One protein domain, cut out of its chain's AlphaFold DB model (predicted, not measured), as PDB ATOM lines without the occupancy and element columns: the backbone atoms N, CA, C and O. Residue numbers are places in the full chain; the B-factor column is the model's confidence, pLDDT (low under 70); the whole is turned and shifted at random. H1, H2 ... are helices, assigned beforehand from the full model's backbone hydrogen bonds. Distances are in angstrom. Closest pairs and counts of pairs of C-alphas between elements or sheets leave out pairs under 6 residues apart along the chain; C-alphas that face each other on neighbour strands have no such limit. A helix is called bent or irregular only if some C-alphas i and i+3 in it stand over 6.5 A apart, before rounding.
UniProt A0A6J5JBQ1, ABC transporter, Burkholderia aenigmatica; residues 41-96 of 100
ATOM      1  N   PRO A  41       5.603  32.940 -14.825       96.00
ATOM      2  CA  PRO A  41       6.387  33.633 -15.850       96.00
ATOM      3  C   PRO A  41       6.775  32.719 -17.016       96.00
ATOM      4  O   PRO A  41       6.891  33.193 -18.142       96.00
ATOM      5  N   GLN A  42       6.930  31.414 -16.775       97.12
ATOM      6  CA  GLN A  42       7.268  30.458 -17.828       97.12
ATOM      7  C   GLN A  42       6.107  30.303 -18.813       97.12
ATOM      8  O   GLN A  42       6.317  30.375 -20.024       97.12
ATOM      9  N   PHE A  43       4.877  30.160 -18.308       97.06
ATOM     10  CA  PHE A  43       3.701  30.106 -19.170       97.06
ATOM     11  C   PHE A  43       3.490  31.419 -19.925       97.06
ATOM     12  O   PHE A  43       3.175  31.402 -21.112       97.06
ATOM     13  N   LYS A  44       3.733  32.561 -19.266       96.31
ATOM     14  CA  LYS A  44       3.689  33.870 -19.929       96.31
ATOM     15  C   LYS A  44       4.660  33.940 -21.105       96.31
ATOM     16  O   LYS A  44       4.234  34.256 -22.206       96.31
ATOM     17  N   ALA A  45       5.928  33.604 -20.879       96.50
ATOM     18  CA  ALA A  45       6.952  33.654 -21.917       96.50
ATOM     19  C   ALA A  45       6.617  32.745 -23.111       96.50
ATOM     20  O   ALA A  45       6.861  33.121 -24.255       96.50
ATOM     21  N   LEU A  46       6.017  31.576 -22.855       97.25
ATOM     22  CA  LEU A  46       5.533  30.688 -23.911       97.25
ATOM     23  C   LEU A  46       4.422  31.346 -24.741       97.25
ATOM     24  O   LEU A  46       4.532  31.403 -25.964       97.25
ATOM     25  N   VAL A  47       3.369  31.844 -24.087       96.44
ATOM     26  CA  VAL A  47       2.219  32.468 -24.764       96.44
ATOM     27  C   VAL A  47       2.653  33.714 -25.536       96.44
ATOM     28  O   VAL A  47       2.372  33.818 -26.730       96.44
ATOM     29  N   ASP A  48       3.401  34.613 -24.894       96.50
ATOM     30  CA  ASP A  48       3.924  35.828 -25.523       96.50
ATOM     31  C   ASP A  48       4.823  35.486 -26.720       96.50
ATOM     32  O   ASP A  48       4.734  36.123 -27.769       96.50
ATOM     33  N   GLY A  49       5.660  34.452 -26.594       96.69
ATOM     34  CA  GLY A  49       6.555  34.001 -27.656       96.69
ATOM     35  C   GLY A  49       5.823  33.457 -28.885       96.69
ATOM     36  O   GLY A  49       6.267  33.704 -30.009       96.69
ATOM     37  N   VAL A  50       4.707  32.746 -28.698       96.06
ATOM     38  CA  VAL A  50       3.864  32.270 -29.810       96.06
ATOM     39  C   VAL A  50       3.143  33.444 -30.469       96.06
ATOM     40  O   VAL A  50       3.195  33.583 -31.691       96.06
ATOM     41  N   LEU A  51       2.529  34.324 -29.676       95.12
ATOM     42  CA  LEU A  51       1.793  35.480 -30.196       95.12
ATOM     43  C   LEU A  51       2.704  36.434 -30.969       95.12
ATOM     44  O   LEU A  51       2.380  36.810 -32.092       95.12
ATOM     45  N   ALA A  52       3.872  36.769 -30.419       95.50
ATOM     46  CA  ALA A  52       4.827  37.649 -31.083       95.50
ATOM     47  C   ALA A  52       5.343  37.056 -32.404       95.50
ATOM     48  O   ALA A  52       5.588  37.800 -33.353       95.50
ATOM     49  N   GLN A  53       5.510  35.732 -32.489       95.56
ATOM     50  CA  GLN A  53       5.870  35.075 -33.745       95.56
ATOM     51  C   GLN A  53       4.732  35.128 -34.762       95.56
ATOM     52  O   GLN A  53       4.992  35.461 -35.914       95.56
ATOM     53  N   SER A  54       3.498  34.847 -34.342       94.81
ATOM     54  CA  SER A  54       2.324  34.889 -35.220       94.81
ATOM     55  C   SER A  54       2.083  36.301 -35.774       94.81
ATOM     56  O   SER A  54       1.882  36.468 -36.976       94.81
ATOM     57  N   MET A  55       2.245  37.331 -34.932       94.19
ATOM     58  CA  MET A  55       2.208  38.742 -35.342       94.19
ATOM     59  C   MET A  55       3.294  39.067 -36.373       94.19
ATOM     60  O   MET A  55       2.999  39.564 -37.453       94.19
ATOM     61  N   LYS A  56       4.556  38.718 -36.094       91.12
ATOM     62  CA  LYS A  56       5.682  39.010 -37.003       91.12
ATOM     63  C   LYS A  56       5.627  38.246 -38.326       91.12
ATOM     64  O   LYS A  56       6.229  38.686 -39.300       91.12
ATOM     65  N   ARG A  57       4.969  37.085 -38.353       93.44
ATOM     66  CA  ARG A  57       4.774  36.275 -39.565       93.44
ATOM     67  C   ARG A  57       3.584  36.744 -40.410       93.44
ATOM     68  O   ARG A  57       3.431  36.235 -41.515       93.44
ATOM     69  N   GLY A  58       2.763  37.672 -39.910       91.19
ATOM     70  CA  GLY A  58       1.534  38.127 -40.573       91.19
ATOM     71  C   GLY A  58       0.381  37.120 -40.507       91.19
ATOM     72  O   GLY A  58      -0.659  37.313 -41.127       91.19
ATOM     73  N   GLU A  59       0.525  36.033 -39.742       94.38
ATOM     74  CA  GLU A  59      -0.554  35.054 -39.537       94.38
ATOM     75  C   GLU A  59      -1.756  35.700 -38.840       94.38
ATOM     76  O   GLU A  59      -2.908  35.351 -39.107       94.38
ATOM     77  N   ILE A  60      -1.486  36.664 -37.958       93.56
ATOM     78  CA  ILE A  60      -2.530  37.379 -37.233       93.56
ATOM     79  C   ILE A  60      -3.350  38.302 -38.141       93.56
ATOM     80  O   ILE A  60      -4.530  38.501 -37.871       93.56
ATOM     81  N   ASP A  61      -2.766  38.806 -39.231       93.12
ATOM     82  CA  ASP A  61      -3.461  39.662 -40.195       93.12
ATOM     83  C   ASP A  61      -4.504  38.841 -40.960       93.12
ATOM     84  O   ASP A  61      -5.664  39.229 -41.060       93.12
ATOM     85  N   ALA A  62      -4.130  37.629 -41.384       94.19
ATOM     86  CA  ALA A  62      -5.056  36.692 -42.017       94.19
ATOM     87  C   ALA A  62      -6.198  36.273 -41.072       94.19
ATOM     88  O   ALA A  62      -7.348  36.116 -41.496       94.19
ATOM     89  N   LEU A  63      -5.901  36.102 -39.777       94.44
ATOM     90  CA  LEU A  63      -6.928  35.857 -38.764       94.44
ATOM     91  C   LEU A  63      -7.838  37.075 -38.594       94.44
ATOM     92  O   LEU A  63      -9.057  36.910 -38.537       94.44
ATOM     93  N   TYR A  64      -7.275  38.280 -38.540       94.94
ATOM     94  CA  TYR A  64      -8.048  39.510 -38.433       94.94
ATOM     95  C   TYR A  64      -9.019  39.654 -39.608       94.94
ATOM     96  O   TYR A  64     -10.218  39.824 -39.392       94.94
ATOM     97  N   ASP A  65      -8.531  39.488 -40.837       94.69
ATOM     98  CA  ASP A  65      -9.358  39.545 -42.042       94.69
ATOM     99  C   ASP A  65     -10.489  38.518 -41.997       94.69
ATOM    100  O   ASP A  65     -11.652  38.855 -42.231       94.69
ATOM    101  N   THR A  66     -10.172  37.280 -41.610       94.00
ATOM    102  CA  THR A  66     -11.169  36.212 -41.483       94.00
ATOM    103  C   THR A  66     -12.288  36.612 -40.525       94.00
ATOM    104  O   THR A  66     -13.460  36.452 -40.859       94.00
ATOM    105  N   TRP A  67     -11.958  37.152 -39.350       93.75
ATOM    106  CA  TRP A  67     -12.950  37.389 -38.298       93.75
ATOM    107  C   TRP A  67     -13.666  38.740 -38.378       93.75
ATOM    108  O   TRP A  67     -14.798  38.843 -37.902       93.75
ATOM    109  N   PHE A  68     -13.045  39.758 -38.976       94.31
ATOM    110  CA  PHE A  68     -13.558  41.134 -38.958       94.31
ATOM    111  C   PHE A  68     -13.892  41.708 -40.334       94.31
ATOM    112  O   PHE A  68     -14.737  42.603 -40.420       94.31
ATOM    113  N   MET A  69     -13.277  41.187 -41.399       94.06
ATOM    114  CA  MET A  69     -13.431  41.705 -42.764       94.06
ATOM    115  C   MET A  69     -14.150  40.735 -43.703       94.06
ATOM    116  O   MET A  69     -14.546  41.131 -44.800       94.06
ATOM    117  N   THR A  70     -14.332  39.473 -43.301       94.06
ATOM    118  CA  THR A  70     -15.055  38.473 -44.095       94.06
ATOM    119  C   THR A  70     -16.324  37.979 -43.391       94.06
ATOM    120  O   THR A  70     -16.433  38.069 -42.166       94.06
ATOM    121  N   PRO A  71     -17.315  37.456 -44.138       93.25
ATOM    122  CA  PRO A  71     -18.501  36.841 -43.554       93.25
ATOM    123  C   PRO A  71     -18.171  35.666 -42.624       93.25
ATOM    124  O   PRO A  71     -17.647  34.646 -43.073       93.25
ATOM    125  N   VAL A  72     -18.571  35.759 -41.353       92.62
ATOM    126  CA  VAL A  72     -18.352  34.689 -40.363       92.62
ATOM    127  C   VAL A  72     -19.646  33.985 -39.926       92.62
ATOM    128  O   VAL A  72     -20.736  34.577 -39.943       92.62
ATOM    129  N   PRO A  73     -19.573  32.703 -39.515       90.12
ATOM    130  CA  PRO A  73     -20.707  31.986 -38.932       90.12
ATOM    131  C   PRO A  73     -21.264  32.660 -37.661       90.12
ATOM    132  O   PRO A  73     -20.544  33.386 -36.979       90.12
ATOM    133  N   PRO A  74     -22.532  32.390 -37.279       87.94
ATOM    134  CA  PRO A  74     -23.486  31.490 -37.937       87.94
ATOM    135  C   PRO A  74     -24.351  32.166 -39.009       87.94
ATOM    136  O   PRO A  74     -25.032  31.472 -39.757       87.94
ATOM    137  N   LYS A  75     -24.370  33.502 -39.077       86.75
ATOM    138  CA  LYS A  75     -25.264  34.253 -39.978       86.75
ATOM    139  C   LYS A  75     -24.592  34.743 -41.263       86.75
ATOM    140  O   LYS A  75     -25.278  35.343 -42.080       86.75
ATOM    141  N   GLY A  76     -23.289  34.505 -41.438       88.00
ATOM    142  CA  GLY A  76     -22.547  34.972 -42.610       88.00
ATOM    143  C   GLY A  76     -22.480  36.498 -42.682       88.00
ATOM    144  O   GLY A  76     -22.633  37.064 -43.758       88.00
ATOM    145  N   LEU A  77     -22.316  37.163 -41.536       87.88
ATOM    146  CA  LEU A  77     -22.175  38.619 -41.467       87.88
ATOM    147  C   LEU A  77     -20.690  38.975 -41.366       87.88
ATOM    148  O   LEU A  77     -19.965  38.323 -40.617       87.88
ATOM    149  N   SER A  78     -20.262  39.996 -42.106       89.69
ATOM    150  CA  SER A  78     -18.970  40.665 -41.908       89.69
ATOM    151  C   SER A  78     -19.154  41.804 -40.908       89.69
ATOM    152  O   SER A  78     -20.213  42.434 -40.883       89.69
ATOM    153  N   PHE A  79     -18.149  42.075 -40.076       89.62
ATOM    154  CA  PHE A  79     -18.175  43.231 -39.175       89.62
ATOM    155  C   PHE A  79     -17.849  44.531 -39.923       89.62
ATOM    156  O   PHE A  79     -18.316  45.601 -39.515       89.62
ATOM    157  N   ASP A  80     -17.133  44.424 -41.047       89.50
ATOM    158  CA  ASP A  80     -16.557  45.534 -41.810       89.50
ATOM    159  C   ASP A  80     -15.772  46.467 -40.885       89.50
ATOM    160  O   ASP A  80     -15.998  47.681 -40.827       89.50
ATOM    161  N   PHE A  81     -14.909  45.851 -40.079       90.44
ATOM    162  CA  PHE A  81     -14.161  46.506 -39.022       90.44
ATOM    163  C   PHE A  81     -12.673  46.441 -39.353       90.44
ATOM    164  O   PHE A  81     -12.015  45.443 -39.083       90.44
ATOM    165  N   ALA A  82     -12.170  47.493 -40.002       91.25
ATOM    166  CA  ALA A  82     -10.779  47.568 -40.425       91.25
ATOM    167  C   ALA A  82      -9.832  47.713 -39.227       91.25
ATOM    168  O   ALA A  82     -10.148  48.385 -38.241       91.25
ATOM    169  N   MET A  83      -8.641  47.122 -39.349       91.19
ATOM    170  CA  MET A  83      -7.621  47.190 -38.310       91.19
ATOM    171  C   MET A  83      -7.194  48.636 -38.065       91.19
ATOM    172  O   MET A  83      -6.841  49.359 -38.995       91.19
ATOM    173  N   SER A  84      -7.218  49.052 -36.800       89.25
ATOM    174  CA  SER A  84      -6.791  50.392 -36.413       89.25
ATOM    175  C   SER A  84      -5.268  50.522 -36.414       89.25
ATOM    176  O   SER A  84      -4.537  49.546 -36.213       89.25
ATOM    177  N   ASP A  85      -4.777  51.754 -36.553       89.75
ATOM    178  CA  ASP A  85      -3.341  52.059 -36.498       89.75
ATOM    179  C   ASP A  85      -2.695  51.601 -35.183       89.75
ATOM    180  O   ASP A  85      -1.553  51.144 -35.170       89.75
ATOM    181  N   ALA A  86      -3.441  51.658 -34.075       87.94
ATOM    182  CA  ALA A  86      -2.973  51.195 -32.773       87.94
ATOM    183  C   ALA A  86      -2.705  49.679 -32.753       87.94
ATOM    184  O   ALA A  86      -1.708  49.237 -32.175       87.94
ATOM    185  N   ILE A  87      -3.565  48.882 -33.396       90.00
ATOM    186  CA  ILE A  87      -3.379  47.429 -33.503       90.00
ATOM    187  C   ILE A  87      -2.260  47.105 -34.496       90.00
ATOM    188  O   ILE A  87      -1.376  46.321 -34.154       90.00
ATOM    189  N   ASN A  88      -2.219  47.777 -35.652       90.81
ATOM    190  CA  ASN A  88      -1.121  47.645 -36.618       90.81
ATOM    191  C   ASN A  88       0.246  47.909 -35.961       90.81
ATOM    192  O   ASN A  88       1.178  47.110 -36.081       90.81
ATOM    193  N   ALA A  89       0.362  48.995 -35.192       91.06
ATOM    194  CA  ALA A  89       1.578  49.318 -34.449       91.06
ATOM    195  C   ALA A  89       1.918  48.248 -33.397       91.06
ATOM    196  O   ALA A  89       3.091  47.907 -33.212       91.06
ATOM    197  N   ARG A  90       0.908  47.677 -32.727       90.88
ATOM    198  CA  ARG A  90       1.100  46.592 -31.755       90.88
ATOM    199  C   ARG A  90       1.597  45.309 -32.419       90.88
ATOM    200  O   ARG A  90       2.446  44.642 -31.838       90.88
ATOM    201  N   TYR A  91       1.114  44.962 -33.609       92.75
ATOM    202  CA  TYR A  91       1.583  43.778 -34.339       92.75
ATOM    203  C   TYR A  91       3.021  43.948 -34.834       92.75
ATOM    204  O   TYR A  91       3.819  43.013 -34.734       92.75
ATOM    205  N   ALA A  92       3.392  45.158 -35.263       92.31
ATOM    206  CA  ALA A  92       4.769  45.487 -35.631       92.31
ATOM    207  C   ALA A  92       5.735  45.438 -34.429       92.31
ATOM    208  O   ALA A  92       6.875  44.985 -34.563       92.31
ATOM    209  N   ALA A  93       5.282  45.868 -33.245       93.19
ATOM    210  CA  ALA A  93       6.063  45.871 -32.006       93.19
ATOM    211  C   ALA A  93       5.291  45.238 -30.822       93.19
ATOM    212  O   ALA A  93       4.795  45.960 -29.944       93.19
ATOM    213  N   PRO A  94       5.211  43.890 -30.758       93.94
ATOM    214  CA  PRO A  94       4.433  43.185 -29.739       93.94
ATOM    215  C   PRO A  94       4.896  43.502 -28.315       93.94
ATOM    216  O   PRO A  94       6.082  43.408 -28.002       93.94
ATOM    217  N   ASN A  95       3.949  43.853 -27.445       92.75
ATOM    218  CA  ASN A  95       4.169  44.112 -26.023       92.75
ATOM    219  C   ASN A  95       2.867  43.913 -25.228       92.75
ATOM    220  O   ASN A  95       1.780  43.854 -25.809       92.75
ATOM    221  N   ASP A  96       2.978  43.858 -23.905       92.06
ATOM    222  CA  ASP A  96       1.874  43.699 -22.954       92.06
ATOM    223  C   ASP A  96       1.590  44.968 -22.133       92.06
ATOM    224  O   ASP A  96       0.897  44.915 -21.115       92.06
TER     225      ASP A  96
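Overview. This is residues 41 to 96 of the 100 residues of the protein "ABC transporter" of Burkholderia aenigmatica (UniProt A0A6J5JBQ1). The longest helix, H1, and the shorter H2 form an open L with a tight link at its corner, and a long link folds out past the far end of H2 and back to bring the short helix H3 to the corner end of H1. At the other end of H1, residues 41 to 47 stick out. The printed part has 56 residues with three named helices, H1, H2 and H3 in chain order, and no named strand; its class is all helix. It is loose, with a radius of gyration of the C-alphas of 13.4 A, and elongated, spanning 40 by 24 by 17 A.

Along the chain. H1 is residues 41 to 56, 21.8 A long, beginning at C-alpha 41 at (6.387, 33.633, -15.850). H2 is residues 59 to 69, 14.8 A long, beginning at C-alpha 59 at (-0.554, 35.054, -39.537). It is neither bent nor irregular, but only just: C-alphas 66 and 69 are 6.1 A apart. H3 is residues 85 to 92, 10.5 A long, ending at C-alpha 92 at (4.769, 45.487, -35.631).

Arrangement. H1 touches H3 with residues 52 to 56 alone; their closest C-alphas, those of Met 55 and Tyr 91, are 5.2 A apart. Their lines are only just about perpendicular, at 73 degrees. H1 and H2 are close but not clearly touching, their closest C-alphas being those of Ser 54 and Ile 60, at 5.8 A. Their lines are about perpendicular, at 73 degrees. H2 and H3 are only just apart, at 8.1 A. In H1, H2 and H3 every O i to N i+4 pair is within hydrogen-bond range.

Size, cuts and confidence. The C-alphas of Pro 41 and Lys 75 are the two farthest apart, at 39.8 A. The printed part has no cut. H1 to H2 is a tight link; H2 to H3, residues 70 to 84, is a long one. The mean pLDDT of the printed part is 92.9, and no printed residue is under 70.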